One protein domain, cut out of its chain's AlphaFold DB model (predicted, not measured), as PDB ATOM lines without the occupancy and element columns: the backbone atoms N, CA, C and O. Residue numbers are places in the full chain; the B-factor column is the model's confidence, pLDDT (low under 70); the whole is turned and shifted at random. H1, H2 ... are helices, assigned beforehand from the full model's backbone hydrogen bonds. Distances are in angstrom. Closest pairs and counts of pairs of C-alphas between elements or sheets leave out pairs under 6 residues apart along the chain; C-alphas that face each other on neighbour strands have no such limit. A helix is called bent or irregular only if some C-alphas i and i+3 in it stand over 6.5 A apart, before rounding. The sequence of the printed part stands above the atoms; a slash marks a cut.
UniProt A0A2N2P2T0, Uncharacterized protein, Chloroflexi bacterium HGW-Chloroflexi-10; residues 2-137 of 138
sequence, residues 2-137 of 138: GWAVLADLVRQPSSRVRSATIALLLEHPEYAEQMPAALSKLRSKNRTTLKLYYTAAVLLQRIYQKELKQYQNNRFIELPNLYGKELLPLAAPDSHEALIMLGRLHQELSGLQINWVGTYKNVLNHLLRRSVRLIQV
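This is residues 2 to 137 of the 138 residues of an uncharacterized protein of Chloroflexi bacterium HGW-Chloroflexi-10 (UniProt A0A2N2P2T0). A helical domain is built round the long helix H4, with H7 side by side with it, running opposite ways, and the hairpin of H1 and H2 packed on another side; H3 packs on H1. The long helix H8 crosses H2 and H4, and its last turns reach out to one end of the longest axis, while a long link runs back from H5 to the small H6. The printed part has 136 residues, with eight named helices, H1 to H8 in order, and no named strand: the class is all helix. It is compact, with a radius of gyration of the C-alphas of 14.4 A and spans of 43 by 34 by 27 A.

Find C-alpha 2 at (185.764, 185.753, 198.252); there H1, residues 2 to 11, begins. Next come H2, residues 15 to 27, 19.4 A long, and H3, residues 29 to 40, 19.3 A long and irregular, with C-alphas 33 and 36 being 7.2 A apart. H4, residues 44 to 63, starts at C-alpha 44 (193.996, 184.358, 179.920) and runs 28.6 A. H5 is residues 65 to 71, H6 residues 84 to 87, and H7 residues 95 to 110, 22.1 A long. H8, residues 116 to 135, runs 30.5 A to C-alpha 135 at (156.970, 187.700, 199.003).

Begin at the hubs, H4 and H8, which touch four helices each. They touch at Ala 56 and Tyr 120, whose C-alphas, the closest, are 6.8 A apart. H4 touches H7 at a shallow tilt of 17 degrees, opposite ways; the closest C-alphas are Leu 59 and Ser 95, 5.7 A. H2 touches H4 at a steep tilt of 46 degrees, closest at the C-alphas of Ile 22 and Ala 57, 5.2 A. H1 and H2 form a helical hairpin, closest at the C-alphas of Val 10 and Arg 18, 4.6 A. H3 touches H1, closest at the C-alphas of Trp 3 and Ala 38, 4.7 A. H5 touches H8 with the C-alphas of Tyr 71 and Leu 128 6.6 A apart. H6 is close to H4 but not clearly touching, with the C-alphas of Thr 55 and Gly 84 6.2 A apart. Every O i to N i+4 pair is within hydrogen-bond range in H4, H5 and H7, against 5 of 6 in H1, 6 of 9 in H2, 12 of 16 in H8 and 3 of 8 in H3, where 8 of 9 O i to N i+3 pairs are within range; H6 is too short for an i+4 pair.

The two C-alphas farthest apart are those of Ala 91 and Val 137, 46.3 A. The printed part has no cut, and its long link is residues 72 to 83. Look for pLDDT under 70 at residues 91 to 93 and 131 to 137.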
ATOM      1  N   GLY A   2     186.720 185.490 199.349       74.44
ATOM      2  CA  GLY A   2     185.764 185.753 198.252       74.44
ATOM      3  C   GLY A   2     186.312 185.607 196.823       74.44
ATOM      4  O   GLY A   2     185.569 185.240 195.916       74.44
ATOM      5  N   TRP A   3     187.617 185.807 196.605       84.88
ATOM      6  CA  TRP A   3     188.221 185.675 195.270       84.88
ATOM      7  C   TRP A   3     188.077 184.268 194.663       84.88
ATOM      8  O   TRP A   3     187.989 184.141 193.441       84.88
ATOM      9  N   ALA A   4     188.047 183.221 195.500       88.38
ATOM     10  CA  ALA A   4     187.948 181.834 195.046       88.38
ATOM     11  C   ALA A   4     186.603 181.580 194.357       88.38
ATOM     12  O   ALA A   4     186.570 180.986 193.287       88.38
ATOM     13  N   VAL A   5     185.518 182.152 194.890       92.88
ATOM     14  CA  VAL A   5     184.171 182.040 194.314       92.88
ATOM     15  C   VAL A   5     184.128 182.607 192.896       92.88
ATOM     16  O   VAL A   5     183.657 181.937 191.980       92.88
ATOM     17  N   LEU A   6     184.670 183.814 192.687       94.12
ATOM     18  CA  LEU A   6     184.724 184.434 191.357       94.12
ATOM     19  C   LEU A   6     185.537 183.589 190.377       94.12
ATOM     20  O   LEU A   6     185.092 183.350 189.255       94.12
ATOM     21  N   ALA A   7     186.719 183.131 190.799       92.88
ATOM     22  CA  ALA A   7     187.602 182.331 189.959       92.88
ATOM     23  C   ALA A   7     186.983 180.971 189.600       92.88
ATOM     24  O   ALA A   7     187.084 180.530 188.454       92.88
ATOM     25  N   ASP A   8     186.325 180.322 190.556       94.19
ATOM     26  CA  ASP A   8     185.743 179.001 190.362       94.19
ATOM     27  C   ASP A   8     184.462 179.061 189.537       94.19
ATOM     28  O   ASP A   8     184.284 178.210 188.666       94.19
ATOM     29  N   LEU A   9     183.629 180.098 189.703       94.06
ATOM     30  CA  LEU A   9     182.450 180.315 188.860       94.06
ATOM     31  C   LEU A   9     182.819 180.418 187.381       94.06
ATOM     32  O   LEU A   9     182.230 179.722 186.557       94.06
ATOM     33  N   VAL A  10     183.819 181.228 187.021       94.12
ATOM     34  CA  VAL A  10     184.215 181.378 185.607       94.12
ATOM     35  C   VAL A  10     184.975 180.173 185.049       94.12
ATOM     36  O   VAL A  10     185.081 180.042 183.831       94.12
ATOM     37  N   ARG A  11     185.480 179.270 185.900       94.69
ATOM     38  CA  ARG A  11     186.072 177.988 185.474       94.69
ATOM     39  C   ARG A  11     185.032 176.920 185.155       94.69
ATOM     40  O   ARG A  11     185.386 175.927 184.523       94.69
ATOM     41  N   GLN A  12     183.779 177.103 185.568       95.75
ATOM     42  CA  GLN A  12     182.743 176.096 185.369       95.75
ATOM     43  C   GLN A  12     182.560 175.765 183.879       95.75
ATOM     44  O   GLN A  12     182.559 176.672 183.038       95.75
ATOM     45  N   PRO A  13     182.362 174.484 183.520       90.00
ATOM     46  CA  PRO A  13     182.184 174.077 182.125       90.00
ATOM     47  C   PRO A  13     180.879 174.626 181.531       90.00
ATOM     48  O   PRO A  13     180.829 174.997 180.356       90.00
ATOM     49  N   SER A  14     179.840 174.772 182.357       92.62
ATOM     50  CA  SER A  14     178.545 175.318 181.951       92.62
ATOM     51  C   SER A  14     178.585 176.838 181.791       92.62
ATOM     52  O   SER A  14     178.868 177.566 182.742       92.62
ATOM     53  N   SER A  15     178.224 177.336 180.604       87.69
ATOM     54  CA  SER A  15     178.102 178.777 180.327       87.69
ATOM     55  C   SER A  15     177.087 179.468 181.236       87.69
ATOM     56  O   SER A  15     177.339 180.582 181.687       87.69
ATOM     57  N   ARG A  16     175.984 178.783 181.559       88.00
ATOM     58  CA  ARG A  16     174.942 179.280 182.464       88.00
ATOM     59  C   ARG A  16     175.462 179.473 183.885       88.00
ATOM     60  O   ARG A  16     175.102 180.442 184.546       88.00
ATOM     61  N   VAL A  17     176.317 178.562 184.351       92.50
ATOM     62  CA  VAL A  17     176.929 178.688 185.679       92.50
ATOM     63  C   VAL A  17     177.973 179.799 185.667       92.50
ATOM     64  O   VAL A  17     177.965 180.639 186.561       92.50
ATOM     65  N   ARG A  18     178.799 179.902 184.617       94.81
ATOM     66  CA  ARG A  18     179.751 181.018 184.504       94.81
ATOM     67  C   ARG A  18     179.046 182.377 184.515       94.81
ATOM     68  O   ARG A  18     179.501 183.289 185.203       94.81
ATOM     69  N   SER A  19     177.918 182.514 183.812       94.75
ATOM     70  CA  SER A  19     177.156 183.768 183.772       94.75
ATOM     71  C   SER A  19     176.522 184.144 185.115       94.75
ATOM     72  O   SER A  19     176.207 185.314 185.316       94.75
ATOM     73  N   ALA A  20     176.382 183.202 186.058       95.62
ATOM     74  CA  ALA A  20     175.924 183.497 187.419       95.62
ATOM     75  C   ALA A  20     176.867 184.457 188.167       95.62
ATOM     76  O   ALA A  20     176.433 185.117 189.105       95.62
ATOM     77  N   THR A  21     178.111 184.620 187.699       97.38
ATOM     78  CA  THR A  21     179.029 185.673 188.164       97.38
ATOM     79  C   THR A  21     178.390 187.065 188.102       97.38
ATOM     80  O   THR A  21     178.605 187.873 188.998       97.38
ATOM     81  N   ILE A  22     177.565 187.341 187.082       98.12
ATOM     82  CA  ILE A  22     176.850 188.621 186.957       98.12
ATOM     83  C   ILE A  22     175.859 188.789 188.116       98.12
ATOM     84  O   ILE A  22     175.849 189.834 188.753       98.12
ATOM     85  N   ALA A  23     175.052 187.761 188.409       96.62
ATOM     86  CA  ALA A  23     174.097 187.807 189.516       96.62
ATOM     87  C   ALA A  23     174.807 187.965 190.866       96.62
ATOM     88  O   ALA A  23     174.409 188.823 191.645       96.62
ATOM     89  N   LEU A  24     175.893 187.214 191.091       96.25
ATOM     90  CA  LEU A  24     176.699 187.322 192.308       96.25
ATOM     91  C   LEU A  24     177.195 188.756 192.525       96.25
ATOM     92  O   LEU A  24     177.055 189.276 193.620       96.25
ATOM     93  N   LEU A  25     177.741 189.407 191.494       97.19
ATOM     94  CA  LEU A  25     178.245 190.781 191.604       97.19
ATOM     95  C   LEU A  25     177.131 191.813 191.815       97.19
ATOM     96  O   LEU A  25     177.359 192.826 192.466       97.19
ATOM     97  N   LEU A  26     175.941 191.573 191.259       96.25
ATOM     98  CA  LEU A  26     174.785 192.444 191.471       96.25
ATOM     99  C   LEU A  26     174.210 192.297 192.887       96.25
ATOM    100  O   LEU A  26     173.827 193.304 193.470       96.25
ATOM    101  N   GLU A  27     174.147 191.079 193.440       94.19
ATOM    102  CA  GLU A  27     173.687 190.821 194.819       94.19
ATOM    103  C   GLU A  27     174.735 191.200 195.873       94.19
ATOM    104  O   GLU A  27     174.367 191.685 196.940       94.19
ATOM    105  N   HIS A  28     176.018 191.014 195.557       94.06
ATOM    106  CA  HIS A  28     177.148 191.199 196.464       94.06
ATOM    107  C   HIS A  28     178.247 192.082 195.837       94.06
ATOM    108  O   HIS A  28     179.298 191.573 195.417       94.06
ATOM    109  N   PRO A  29     178.036 193.411 195.745       95.00
ATOM    110  CA  PRO A  29     178.993 194.335 195.136       95.00
ATOM    111  C   PRO A  29     180.378 194.346 195.802       95.00
ATOM    112  O   PRO A  29     181.367 194.671 195.148       95.00
ATOM    113  N   GLU A  30     180.483 193.918 197.064       94.38
ATOM    114  CA  GLU A  30     181.738 193.771 197.811       94.38
ATOM    115  C   GLU A  30     182.745 192.814 197.145       94.38
ATOM    116  O   GLU A  30     183.956 192.924 197.346       94.38
ATOM    117  N   TYR A  31     182.286 191.902 196.280       95.88
ATOM    118  CA  TYR A  31     183.185 191.042 195.503       95.88
ATOM    119  C   TYR A  31     183.996 191.814 194.451       95.88
ATOM    120  O   TYR A  31     184.983 191.275 193.942       95.88
ATOM    121  N   ALA A  32     183.656 193.073 194.151       96.25
ATOM    122  CA  ALA A  32     184.460 193.928 193.280       96.25
ATOM    123  C   ALA A  32     185.903 194.086 193.788       96.25
ATOM    124  O   ALA A  32     186.843 194.021 192.995       96.25
ATOM    125  N   GLU A  33     186.101 194.188 195.107       95.62
ATOM    126  CA  GLU A  33     187.431 194.294 195.726       95.62
ATOM    127  C   GLU A  33     188.280 193.032 195.510       95.62
ATOM    128  O   GLU A  33     189.510 193.072 195.515       95.62
ATOM    129  N   GLN A  34     187.628 191.895 195.263       96.06
ATOM    130  CA  GLN A  34     188.276 190.602 195.055       96.06
ATOM    131  C   GLN A  34     188.680 190.361 193.594       96.06
ATOM    132  O   GLN A  34     189.367 189.377 193.303       96.06
ATOM    133  N   MET A  35     188.290 191.243 192.665       96.56
ATOM    134  CA  MET A  35     188.569 191.091 191.234       96.56
ATOM    135  C   MET A  35     190.068 190.975 190.911       96.56
ATOM    136  O   MET A  35     190.431 190.035 190.193       96.56
ATOM    137  N   PRO A  36     190.976 191.826 191.443       96.00
ATOM    138  CA  PRO A  36     192.409 191.692 191.172       96.00
ATOM    139  C   PRO A  36     192.970 190.340 191.629       96.00
ATOM    140  O   PRO A  36     193.690 189.671 190.880       96.00
ATOM    141  N   ALA A  37     192.580 189.895 192.828       96.00
ATOM    142  CA  ALA A  37     193.006 188.618 193.384       96.00
ATOM    143  C   ALA A  37     192.494 187.440 192.540       96.00
ATOM    144  O   ALA A  37     193.283 186.566 192.175       96.00
ATOM    145  N   ALA A  38     191.215 187.441 192.153       95.88
ATOM    146  CA  ALA A  38     190.625 186.400 191.313       95.88
ATOM    147  C   ALA A  38     191.310 186.320 189.938       95.88
ATOM    148  O   ALA A  38     191.713 185.241 189.501       95.88
ATOM    149  N   LEU A  39     191.526 187.465 189.278       96.81
ATOM    150  CA  LEU A  39     192.200 187.533 187.977       96.81
ATOM    151  C   LEU A  39     193.644 187.015 188.027       96.81
ATOM    152  O   LEU A  39     194.092 186.390 187.063       96.81
ATOM    153  N   SER A  40     194.359 187.219 189.139       96.00
ATOM    154  CA  SER A  40     195.733 186.719 189.316       96.00
ATOM    155  C   SER A  40     195.833 185.187 189.275       96.00
ATOM    156  O   SER A  40     196.885 184.646 188.944       96.00
ATOM    157  N   LYS A  41     194.737 184.472 189.574       95.12
ATOM    158  CA  LYS A  41     194.687 183.001 189.631       95.12
ATOM    159  C   LYS A  41     194.117 182.355 188.364       95.12
ATOM    160  O   LYS A  41     194.029 181.127 188.279       95.12
ATOM    161  N   LEU A  42     193.692 183.148 187.386       94.31
ATOM    162  CA  LEU A  42     193.032 182.664 186.175       94.31
ATOM    163  C   LEU A  42     193.978 182.666 184.968       94.31
ATOM    164  O   LEU A  42     194.845 183.523 184.827       94.31
ATOM    165  N   ARG A  43     193.773 181.711 184.054       92.19
ATOM    166  CA  ARG A  43     194.400 181.725 182.719       92.19
ATOM    167  C   ARG A  43     193.748 182.799 181.840       92.19
ATOM    168  O   ARG A  43     192.626 183.216 182.133       92.19
ATOM    169  N   SER A  44     194.416 183.214 180.757       88.81
ATOM    170  CA  SER A  44     193.996 184.358 179.920       88.81
ATOM    171  C   SER A  44     192.514 184.318 179.528       88.81
ATOM    172  O   SER A  44     191.796 185.271 179.805       88.81
ATOM    173  N   LYS A  45     192.023 183.185 179.006       91.94
ATOM    174  CA  LYS A  45     190.617 183.019 178.606       91.94
ATOM    175  C   LYS A  45     189.635 183.333 179.740       91.94
ATOM    176  O   LYS A  45     188.733 184.148 179.570       91.94
ATOM    177  N   ASN A  46     189.838 182.743 180.918       94.38
ATOM    178  CA  ASN A  46     188.938 182.951 182.055       94.38
ATOM    179  C   ASN A  46     189.093 184.350 182.665       94.38
ATOM    180  O   ASN A  46     188.119 184.887 183.185       94.38
ATOM    181  N   ARG A  47     190.285 184.964 182.574       96.06
ATOM    182  CA  ARG A  47     190.487 186.373 182.959       96.06
ATOM    183  C   ARG A  47     189.616 187.285 182.111       96.06
ATOM    184  O   ARG A  47     188.890 188.109 182.658       96.06
ATOM    185  N   THR A  48     189.654 187.102 180.795       95.81
ATOM    186  CA  THR A  48     188.832 187.859 179.850       95.81
ATOM    187  C   THR A  48     187.346 187.663 180.138       95.81
ATOM    188  O   THR A  48     186.625 188.643 180.300       95.81
ATOM    189  N   THR A  49     186.889 186.417 180.304       96.50
ATOM    190  CA  THR A  49     185.490 186.124 180.658       96.50
ATOM    191  C   THR A  49     185.063 186.803 181.961       96.50
ATOM    192  O   THR A  49     183.986 187.393 182.011       96.50
ATOM    193  N   LEU A  50     185.903 186.773 183.001       97.75
ATOM    194  CA  LEU A  50     185.597 187.418 184.276       97.75
ATOM    195  C   LEU A  50     185.472 188.944 184.129       97.75
ATOM    196  O   LEU A  50     184.510 189.522 184.630       97.75
ATOM    197  N   LYS A  51     186.383 189.595 183.392       98.06
ATOM    198  CA  LYS A  51     186.293 191.042 183.123       98.06
ATOM    199  C   LYS A  51     185.046 191.409 182.313       98.06
ATOM    200  O   LYS A  51     184.401 192.411 182.620       98.06
ATOM    201  N   LEU A  52     184.683 190.596 181.317       98.06
ATOM    202  CA  LEU A  52     183.470 190.791 180.516       98.06
ATOM    203  C   LEU A  52     182.211 190.699 181.386       98.06
ATOM    204  O   LEU A  52     181.379 191.598 181.340       98.06
ATOM    205  N   TYR A  53     182.078 189.668 182.226       98.31
ATOM    206  CA  TYR A  53     180.920 189.543 183.118       98.31
ATOM    207  C   TYR A  53     180.863 190.631 184.185       98.31
ATOM    208  O   TYR A  53     179.783 191.145 184.459       98.31
ATOM    209  N   TYR A  54     182.006 191.031 184.741       98.44
ATOM    210  CA  TYR A  54     182.056 192.160 185.664       98.44
ATOM    211  C   TYR A  54     181.572 193.451 185.003       98.44
ATOM    212  O   TYR A  54     180.719 194.154 185.536       98.44
ATOM    213  N   THR A  55     182.070 193.740 183.801       98.31
ATOM    214  CA  THR A  55     181.675 194.942 183.057       98.31
ATOM    215  C   THR A  55     180.200 194.883 182.664       98.31
ATOM    216  O   THR A  55     179.502 195.888 182.759       98.31
ATOM    217  N   ALA A  56     179.683 193.699 182.317       98.31
ATOM    218  CA  ALA A  56     178.257 193.503 182.080       98.31
ATOM    219  C   ALA A  56     177.430 193.796 183.343       98.31
ATOM    220  O   ALA A  56     176.406 194.462 183.237       98.31
ATOM    221  N   ALA A  57     177.880 193.362 184.526       98.31
ATOM    222  CA  ALA A  57     177.218 193.667 185.793       98.31
ATOM    223  C   ALA A  57     177.182 195.179 186.068       98.31
ATOM    224  O   ALA A  57     176.112 195.707 186.351       98.31
ATOM    225  N   VAL A  58     178.301 195.894 185.887       97.88
ATOM    226  CA  VAL A  58     178.363 197.367 186.024       97.88
ATOM    227  C   VAL A  58     177.357 198.058 185.096       97.88
ATOM    228  O   VAL A  58     176.608 198.936 185.522       97.88
ATOM    229  N   LEU A  59     177.317 197.668 183.819       98.00
ATOM    230  CA  LEU A  59     176.419 198.278 182.832       98.00
ATOM    231  C   LEU A  59     174.951 197.962 183.114       98.00
ATOM    232  O   LEU A  59     174.114 198.859 183.068       98.00
ATOM    233  N   LEU A  60     174.633 196.709 183.449       98.06
ATOM    234  CA  LEU A  60     173.283 196.317 183.852       98.06
ATOM    235  C   LEU A  60     172.836 197.079 185.099       98.06
ATOM    236  O   LEU A  60     171.695 197.525 185.151       98.06
ATOM    237  N   GLN A  61     173.731 197.278 186.066       95.69
ATOM    238  CA  GLN A  61     173.422 198.026 187.276       95.69
ATOM    239  C   GLN A  61     173.054 199.485 186.979       95.69
ATOM    240  O   GLN A  61     172.120 200.016 187.574       95.69
ATOM    241  N   ARG A  62     173.749 200.116 186.026       95.69
ATOM    242  CA  ARG A  62     173.448 201.482 185.573       95.69
ATOM    243  C   ARG A  62     172.139 201.564 184.798       95.69
ATOM    244  O   ARG A  62     171.358 202.477 185.028       95.69
ATOM    245  N   ILE A  63     171.897 200.611 183.897       96.75
ATOM    246  CA  ILE A  63     170.682 200.574 183.072       96.75
ATOM    247  C   ILE A  63     169.434 200.350 183.937       96.75
ATOM    248  O   ILE A  63     168.431 201.028 183.748       96.75
ATOM    249  N   TYR A  64     169.504 199.406 184.877       96.19
ATOM    250  CA  TYR A  64     168.369 198.937 185.680       96.19
ATOM    251  C   TYR A  64     168.469 199.397 187.140       96.19
ATOM    252  O   TYR A  64     168.110 198.674 188.074       96.19
ATOM    253  N   GLN A  65     169.028 200.593 187.358       94.50
ATOM    254  CA  GLN A  65     169.334 201.106 188.695       94.50
ATOM    255  C   GLN A  65     168.080 201.180 189.575       94.50
ATOM    256  O   GLN A  65     168.136 200.864 190.762       94.50
ATOM    257  N   LYS A  66     166.942 201.585 189.000       93.31
ATOM    258  CA  LYS A  66     165.672 201.723 189.722       93.31
ATOM    259  C   LYS A  66     165.157 200.364 190.201       93.31
ATOM    260  O   LYS A  66     164.827 200.212 191.375       93.31
ATOM    261  N   GLU A  67     165.128 199.380 189.312       94.06
ATOM    262  CA  GLU A  67     164.661 198.023 189.581       94.06
ATOM    263  C   GLU A  67     165.552 197.322 190.606       94.06
ATOM    264  O   GLU A  67     165.052 196.667 191.518       94.06
ATOM    265  N   LEU A  68     166.872 197.501 190.501       93.62
ATOM    266  CA  LEU A  68     167.829 196.934 191.448       93.62
ATOM    267  C   LEU A  68     167.742 197.595 192.828       93.62
ATOM    268  O   LEU A  68     167.748 196.886 193.829       93.62
ATOM    269  N   LYS A  69     167.577 198.924 192.903       92.56
ATOM    270  CA  LYS A  69     167.338 199.624 194.178       92.56
ATOM    271  C   LYS A  69     166.092 199.099 194.889       92.56
ATOM    272  O   LYS A  69     166.147 198.832 196.089       92.56
ATOM    273  N   GLN A  70     165.004 198.894 194.145       91.06
ATOM    274  CA  GLN A  70     163.778 198.304 194.682       91.06
ATOM    275  C   GLN A  70     164.001 196.855 195.136       91.06
ATOM    276  O   GLN A  70     163.616 196.498 196.244       91.06
ATOM    277  N   TYR A  71     164.658 196.035 194.311       89.50
ATOM    278  CA  TYR A  71     164.981 194.640 194.628       89.50
ATOM    279  C   TYR A  71     165.820 194.499 195.912       89.50
ATOM    280  O   TYR A  71     165.602 193.576 196.691       89.50
ATOM    281  N   GLN A  72     166.749 195.426 196.158       89.19
ATOM    282  CA  GLN A  72     167.678 195.391 197.296       89.19
ATOM    283  C   GLN A  72     167.165 196.126 198.542       89.19
ATOM    284  O   GLN A  72     167.945 196.364 199.467       89.19
ATOM    285  N   ASN A  73     165.888 196.525 198.584       86.81
ATOM    286  CA  ASN A  73     165.321 197.329 199.674       86.81
ATOM    287  C   ASN A  73     166.189 198.565 199.996       86.81
ATOM    288  O   ASN A  73     166.500 198.837 201.155       86.81
ATOM    289  N   ASN A  74     166.630 199.283 198.956       80.00
ATOM    290  CA  ASN A  74     167.493 200.468 199.027       80.00
ATOM    291  C   ASN A  74     168.902 200.261 199.623       80.00
ATOM    292  O   ASN A  74     169.625 201.238 199.796       80.00
ATOM    293  N   ARG A  75     169.363 199.022 199.845       85.38
ATOM    294  CA  ARG A  75     170.766 198.708 200.213       85.38
ATOM    295  C   ARG A  75     171.710 198.670 199.005       85.38
ATOM    296  O   ARG A  75     172.651 197.887 198.955       85.38
ATOM    297  N   PHE A  76     171.412 199.480 197.999       88.56
ATOM    298  CA  PHE A  76     172.088 199.456 196.713       88.56
ATOM    299  C   PHE A  76     173.492 200.056 196.821       88.56
ATOM    300  O   PHE A  76     173.644 201.214 197.207       88.56
ATOM    301  N   ILE A  77     174.503 199.274 196.444       94.19
ATOM    302  CA  ILE A  77     175.908 199.692 196.389       94.19
ATOM    303  C   ILE A  77     176.362 199.642 194.932       94.19
ATOM    304  O   ILE A  77     176.214 198.618 194.265       94.19
ATOM    305  N   GLU A  78     176.913 200.746 194.430       94.19
ATOM    306  CA  GLU A  78     177.390 200.829 193.050       94.19
ATOM    307  C   GLU A  78     178.676 200.028 192.837       94.19
ATOM    308  O   GLU A  78     179.642 200.143 193.590       94.19
ATOM    309  N   LEU A  79     178.701 199.238 191.765       96.19
ATOM    310  CA  LEU A  79     179.892 198.547 191.302       96.19
ATOM    311  C   LEU A  79     180.839 199.551 190.626       96.19
ATOM    312  O   LEU A  79     180.441 200.241 189.678       96.19
ATOM    313  N   PRO A  80     182.119 199.610 191.033       95.62
ATOM    314  CA  PRO A  80     183.079 200.504 190.408       95.62
ATOM    315  C   PRO A  80     183.388 200.064 188.973       95.62
ATOM    316  O   PRO A  80     183.512 198.877 188.668       95.62
ATOM    317  N   ASN A  81     183.583 201.018 188.066       94.06
ATOM    318  CA  ASN A  81     183.966 200.708 186.689       94.06
ATOM    319  C   ASN A  81     185.477 200.423 186.572       94.06
ATOM    320  O   ASN A  81     186.248 201.297 186.183       94.06
ATOM    321  N   LEU A  82     185.890 199.199 186.909       95.12
ATOM    322  CA  LEU A  82     187.303 198.794 186.922       95.12
ATOM    323  C   LEU A  82     187.879 198.508 185.524       95.12
ATOM    324  O   LEU A  82     189.047 198.792 185.277       95.12
ATOM    325  N   TYR A  83     187.075 197.945 184.614       95.38
ATOM    326  CA  TYR A  83     187.556 197.413 183.324       95.38
ATOM    327  C   TYR A  83     186.885 198.037 182.097       95.38
ATOM    328  O   TYR A  83     187.222 197.679 180.972       95.38
ATOM    329  N   GLY A  84     185.969 198.993 182.270       90.62
ATOM    330  CA  GLY A  84     185.273 199.614 181.143       90.62
ATOM    331  C   GLY A  84     186.215 200.332 180.179       90.62
ATOM    332  O   GLY A  84     186.048 200.188 178.981       90.62
ATOM    333  N   LYS A  85     187.256 201.025 180.668       91.31
ATOM    334  CA  LYS A  85     188.256 201.676 179.792       91.31
ATOM    335  C   LYS A  85     189.096 200.684 178.980       91.31
ATOM    336  O   LYS A  85     189.629 201.054 177.945       91.31
ATOM    337  N   GLU A  86     189.256 199.460 179.482       93.69
ATOM    338  CA  GLU A  86     189.991 198.395 178.794       93.69
ATOM    339  C   GLU A  86     189.122 197.726 177.723       93.69
ATOM    340  O   GLU A  86     189.615 197.385 176.654       93.69
ATOM    341  N   LEU A  87     187.838 197.512 178.024       93.56
ATOM    342  CA  LEU A  87     186.943 196.689 177.209       93.56
ATOM    343  C   LEU A  87     186.012 197.485 176.295       93.56
ATOM    344  O   LEU A  87     185.382 196.899 175.419       93.56
ATOM    345  N   LEU A  88     185.860 198.786 176.514       92.12
ATOM    346  CA  LEU A  88     184.938 199.622 175.759       92.12
ATOM    347  C   LEU A  88     185.662 200.831 175.171       92.12
ATOM    348  O   LEU A  88     186.576 201.370 175.799       92.12
ATOM    349  N   PRO A  89     185.219 201.308 173.996       82.62
ATOM    350  CA  PRO A  89     185.666 202.587 173.477       82.62
ATOM    351  C   PRO A  89     185.376 203.708 174.480       82.62
ATOM    352  O   PRO A  89     184.304 203.755 175.084       82.62
ATOM    353  N   LEU A  90     186.302 204.661 174.604       71.31
ATOM    354  CA  LEU A  90     186.143 205.834 175.477       71.31
ATOM    355  C   LEU A  90     184.930 206.708 175.108       71.31
ATOM    356  O   LEU A  90     184.475 207.488 175.936       71.31
ATOM    357  N   ALA A  91     184.415 206.567 173.884       61.78
ATOM    358  CA  ALA A  91     183.336 207.370 173.318       61.78
ATOM    359  C   ALA A  91     181.942 206.712 173.389       61.78
ATOM    360  O   ALA A  91     181.042 207.172 172.697       61.78
ATOM    361  N   ALA A  92     181.744 205.640 174.168       67.19
ATOM    362  CA  ALA A  92     180.408 205.052 174.324       67.19
ATOM    363  C   ALA A  92     179.450 206.087 174.971       67.19
ATOM    364  O   ALA A  92     179.680 206.460 176.125       67.19
ATOM    365  N   PRO A  93     178.409 206.568 174.261       62.81
ATOM    366  CA  PRO A  93     177.620 207.719 174.698       62.81
ATOM    367  C   PRO A  93     176.661 207.395 175.850       62.81
ATOM    368  O   PRO A  93     176.405 208.260 176.685       62.81
ATOM    369  N   ASP A  94     176.174 206.150 175.945       87.81
ATOM    370  CA  ASP A  94     175.346 205.687 177.061       87.81
ATOM    371  C   ASP A  94     175.570 204.203 177.438       87.81
ATOM    372  O   ASP A  94     176.260 203.437 176.757       87.81
ATOM    373  N   SER A  95     174.993 203.786 178.575       91.31
ATOM    374  CA  SER A  95     175.196 202.437 179.135       91.31
ATOM    375  C   SER A  95     174.549 201.315 178.309       91.31
ATOM    376  O   SER A  95     175.034 200.183 178.362       91.31
ATOM    377  N   HIS A  96     173.484 201.589 177.548       94.50
ATOM    378  CA  HIS A  96     172.850 200.595 176.677       94.50
ATOM    379  C   HIS A  96     173.730 200.284 175.474       94.50
ATOM    380  O   HIS A  96     173.974 199.109 175.185       94.50
ATOM    381  N   GLU A  97     174.241 201.316 174.809       94.62
ATOM    382  CA  GLU A  97     175.168 201.139 173.693       94.62
ATOM    383  C   GLU A  97     176.446 200.432 174.140       94.62
ATOM    384  O   GLU A  97     176.880 199.468 173.505       94.62
ATOM    385  N   ALA A  98     176.991 200.819 175.297       96.12
ATOM    386  CA  ALA A  98     178.132 200.140 175.898       96.12
ATOM    387  C   ALA A  98     177.866 198.641 176.139       96.12
ATOM    388  O   ALA A  98     178.746 197.811 175.909       96.12
ATOM    389  N   LEU A  99     176.651 198.259 176.557       97.19
ATOM    390  CA  LEU A  99     176.292 196.851 176.763       97.19
ATOM    391  C   LEU A  99     176.229 196.082 175.435       97.19
ATOM    392  O   LEU A  99     176.647 194.923 175.380       97.19
ATOM    393  N   ILE A 100     175.745 196.722 174.366       96.19
ATOM    394  CA  ILE A 100     175.736 196.155 173.010       96.19
ATOM    395  C   ILE A 100     177.168 195.942 172.513       96.19
ATOM    396  O   ILE A 100     177.493 194.847 172.049       96.19
ATOM    397  N   MET A 101     178.035 196.947 172.660       96.38
ATOM    398  CA  MET A 101     179.453 196.850 172.296       96.38
ATOM    399  C   MET A 101     180.159 195.738 173.080       96.38
ATOM    400  O   MET A 101     180.844 194.910 172.483       96.38
ATOM    401  N   LEU A 102     179.917 195.639 174.390       97.25
ATOM    402  CA  LEU A 102     180.461 194.563 175.223       97.25
ATOM    403  C   LEU A 102     179.997 193.174 174.757       97.25
ATOM    404  O   LEU A 102     180.757 192.207 174.807       97.25
ATOM    405  N   GLY A 103     178.740 193.055 174.321       96.94
ATOM    406  CA  GLY A 103     178.197 191.819 173.763       96.94
ATOM    407  C   GLY A 103     178.914 191.389 172.482       96.94
ATOM    408  O   GLY A 103     179.265 190.216 172.354       96.94
ATOM    409  N   ARG A 104     179.187 192.339 171.578       96.31
ATOM    410  CA  ARG A 104     179.967 192.101 170.350       96.31
ATOM    411  C   ARG A 104     181.400 191.683 170.672       96.31
ATOM    412  O   ARG A 104     181.854 190.657 170.179       96.31
ATOM    413  N   LEU A 105     182.057 192.382 171.599       96.50
ATOM    414  CA  LEU A 105     183.398 192.017 172.052       96.50
ATOM    415  C   LEU A 105     183.436 190.601 172.654       96.50
ATOM    416  O   LEU A 105     184.355 189.829 172.390       96.50
ATOM    417  N   HIS A 106     182.429 190.212 173.444       96.38
ATOM    418  CA  HIS A 106     182.365 188.847 173.972       96.38
ATOM    419  C   HIS A 106     182.185 187.814 172.851       96.38
ATOM    420  O   HIS A 106     182.819 186.759 172.877       96.38
ATOM    421  N   GLN A 107     181.364 188.103 171.844       95.94
ATOM    422  CA  GLN A 107     181.217 187.244 170.670       95.94
ATOM    423  C   GLN A 107     182.544 187.062 169.929       95.94
ATOM    424  O   GLN A 107     182.939 185.924 169.688       95.94
ATOM    425  N   GLU A 108     183.263 188.150 169.658       95.44
ATOM    426  CA  GLU A 108     184.576 188.128 169.002       95.44
ATOM    427  C   GLU A 108     185.598 187.303 169.794       95.44
ATOM    428  O   GLU A 108     186.225 186.394 169.253       95.44
ATOM    429  N   LEU A 109     185.718 187.546 171.103       94.19
ATOM    430  CA  LEU A 109     186.710 186.880 171.955       94.19
ATOM    431  C   LEU A 109     186.377 185.413 172.257       94.19
ATOM    432  O   LEU A 109     187.272 184.622 172.563       94.19
ATOM    433  N   SER A 110     185.096 185.041 172.223       91.19
ATOM    434  CA  SER A 110     184.662 183.659 172.461       91.19
ATOM    435  C   SER A 110     184.565 182.821 171.187       91.19
ATOM    436  O   SER A 110     184.584 181.594 171.287       91.19
ATOM    437  N   GLY A 111     184.431 183.458 170.018       93.06
ATOM    438  CA  GLY A 111     184.118 182.804 168.745       93.06
ATOM    439  C   GLY A 111     182.684 182.267 168.654       93.06
ATOM    440  O   GLY A 111     182.346 181.583 167.689       93.06
ATOM    441  N   LEU A 112     181.829 182.542 169.646       90.00
ATOM    442  CA  LEU A 112     180.467 182.014 169.716       90.00
ATOM    443  C   LEU A 112     179.449 183.042 169.221       90.00
ATOM    444  O   LEU A 112     179.322 184.124 169.793       90.00
ATOM    445  N   GLN A 113     178.664 182.658 168.216       91.88
ATOM    446  CA  GLN A 113     177.572 183.449 167.633       91.88
ATOM    447  C   GLN A 113     176.320 183.406 168.531       91.88
ATOM    448  O   GLN A 113     175.307 182.797 168.197       91.88
ATOM    449  N   ILE A 114     176.411 184.001 169.723       91.00
ATOM    450  CA  ILE A 114     175.347 184.017 170.736       91.00
ATOM    451  C   ILE A 114     174.924 185.461 171.007       91.00
ATOM    452  O   ILE A 114     175.752 186.367 171.057       91.00
ATOM    453  N   ASN A 115     173.633 185.674 171.281       94.38
ATOM    454  CA  ASN A 115     173.145 186.941 171.820       94.38
ATOM    455  C   ASN A 115     173.627 187.139 173.274       94.38
ATOM    456  O   ASN A 115     172.928 186.815 174.243       94.38
ATOM    457  N   TRP A 116     174.843 187.664 173.434       96.44
ATOM    458  CA  TRP A 116     175.449 187.917 174.742       96.44
ATOM    459  C   TRP A 116     174.695 188.967 175.552       96.44
ATOM    460  O   TRP A 116     174.497 188.771 176.746       96.44
ATOM    461  N   VAL A 117     174.184 190.024 174.910       97.50
ATOM    462  CA  VAL A 117     173.356 191.040 175.585       97.50
ATOM    463  C   VAL A 117     172.117 190.393 176.202       97.50
ATOM    464  O   VAL A 117     171.825 190.601 177.379       97.50
ATOM    465  N   GLY A 118     171.418 189.560 175.427       96.81
ATOM    466  CA  GLY A 118     170.280 188.777 175.905       96.81
ATOM    467  C   GLY A 118     170.669 187.823 177.032       96.81
ATOM    468  O   GLY A 118     169.950 187.718 178.021       96.81
ATOM    469  N   THR A 119     171.841 187.192 176.942       96.50
ATOM    470  CA  THR A 119     172.374 186.319 178.001       96.50
ATOM    471  C   THR A 119     172.570 187.080 179.312       96.50
ATOM    472  O   THR A 119     172.109 186.620 180.356       96.50
ATOM    473  N   TYR A 120     173.185 188.263 179.277       98.00
ATOM    474  CA  TYR A 120     173.388 189.090 180.469       98.00
ATOM    475  C   TYR A 120     172.057 189.550 181.070       98.00
ATOM    476  O   TYR A 120     171.824 189.389 182.268       98.00
ATOM    477  N   LYS A 121     171.153 190.064 180.225       97.81
ATOM    478  CA  LYS A 121     169.817 190.501 180.649       97.81
ATOM    479  C   LYS A 121     169.001 189.350 181.232       97.81
ATOM    480  O   LYS A 121     168.283 189.555 182.200       97.81
ATOM    481  N   ASN A 122     169.134 188.134 180.705       96.50
ATOM    482  CA  ASN A 122     168.454 186.963 181.254       96.50
ATOM    483  C   ASN A 122     168.920 186.634 182.675       96.50
ATOM    484  O   ASN A 122     168.085 186.287 183.507       96.50
ATOM    485  N   VAL A 123     170.213 186.789 182.982       96.81
ATOM    486  CA  VAL A 123     170.715 186.621 184.354       96.81
ATOM    487  C   VAL A 123     170.066 187.638 185.297       96.81
ATOM    488  O   VAL A 123     169.506 187.237 186.316       96.81
ATOM    489  N   LEU A 124     170.055 188.922 184.925       96.75
ATOM    490  CA  LEU A 124     169.379 189.970 185.699       96.75
ATOM    491  C   LEU A 124     167.879 189.684 185.861       96.75
ATOM    492  O   LEU A 124     167.343 189.757 186.960       96.75
ATOM    493  N   ASN A 125     167.194 189.319 184.780       95.56
ATOM    494  CA  ASN A 125     165.764 189.027 184.806       95.56
ATOM    495  C   ASN A 125     165.438 187.854 185.736       95.56
ATOM    496  O   ASN A 125     164.414 187.875 186.414       95.56
ATOM    497  N   HIS A 126     166.284 186.822 185.776       93.75
ATOM    498  CA  HIS A 126     166.125 185.723 186.725       93.75
ATOM    499  C   HIS A 126     166.354 186.175 188.167       93.75
ATOM    500  O   HIS A 126     165.583 185.780 189.041       93.75
ATOM    501  N   LEU A 127     167.358 187.024 188.395       92.81
ATOM    502  CA  LEU A 127     167.640 187.607 189.702       92.81
ATOM    503  C   LEU A 127     166.438 188.412 190.227       92.81
ATOM    504  O   LEU A 127     165.911 188.111 191.296       92.81
ATOM    505  N   LEU A 128     165.933 189.356 189.429       92.19
ATOM    506  CA  LEU A 128     164.803 190.213 189.802       92.19
ATOM    507  C   LEU A 128     163.500 189.424 190.022       92.19
ATOM    508  O   LEU A 128     162.696 189.785 190.872       92.19
ATOM    509  N   ARG A 129     163.279 188.314 189.302       89.00
ATOM    510  CA  ARG A 129     162.097 187.456 189.516       89.00
ATOM    511  C   ARG A 129     162.165 186.629 190.801       89.00
ATOM    512  O   ARG A 129     161.124 186.165 191.266       89.00
ATOM    513  N   ARG A 130     163.357 186.405 191.369       78.88
ATOM    514  CA  ARG A 130     163.523 185.620 192.603       78.88
ATOM    515  C   ARG A 130     162.891 186.320 193.811       78.88
ATOM    516  O   ARG A 130     162.303 185.631 194.636       78.88
ATOM    517  N   SER A 131     162.950 187.653 193.898       60.78
ATOM    518  CA  SER A 131     162.349 188.403 195.017       60.78
ATOM    519  C   SER A 131     160.827 188.314 195.039       60.78
ATOM    520  O   SER A 131     160.245 188.175 196.108       60.78
ATOM    521  N   VAL A 132     160.177 188.311 193.870       57.09
ATOM    522  CA  VAL A 132     158.709 188.229 193.765       57.09
ATOM    523  C   VAL A 132     158.177 186.921 194.356       57.09
ATOM    524  O   VAL A 132     157.129 186.912 194.994       57.09
ATOM    525  N   ARG A 133     158.919 185.815 194.214       51.56
ATOM    526  CA  ARG A 133     158.512 184.516 194.777       51.56
ATOM    527  C   ARG A 133     158.695 184.415 196.288       51.56
ATOM    528  O   ARG A 133     157.997 183.627 196.905       51.56
ATOM    529  N   LEU A 134     159.607 185.187 196.882       49.62
ATOM    530  CA  LEU A 134     159.820 185.171 198.333       49.62
ATOM    531  C   LEU A 134     158.746 185.967 199.090       49.62
ATOM    532  O   LEU A 134     158.502 185.677 200.253       49.62
ATOM    533  N   ILE A 135     158.069 186.908 198.423       49.34
ATOM    534  CA  ILE A 135     156.970 187.700 199.003       49.34
ATOM    535  C   ILE A 135     155.635 186.929 198.983       49.34
ATOM    536  O   ILE A 135     154.761 187.211 199.789       49.34
ATOM    537  N   GLN A 136     155.463 185.935 198.102       42.66
ATOM    538  CA  GLN A 136     154.217 185.150 197.996       42.66
ATOM    539  C   GLN A 136     154.190 183.865 198.847       42.66
ATOM    540  O   GLN A 136     153.241 183.095 198.743       42.66
ATOM    541  N   VAL A 137     155.227 183.601 199.650       45.09
ATOM    542  CA  VAL A 137     155.342 182.389 200.493       45.09
ATOM    543  C   VAL A 137     155.487 182.754 201.984       45.09
ATOM    544  O   VAL A 137     155.946 181.950 202.788       45.09
TER     545      VAL A 137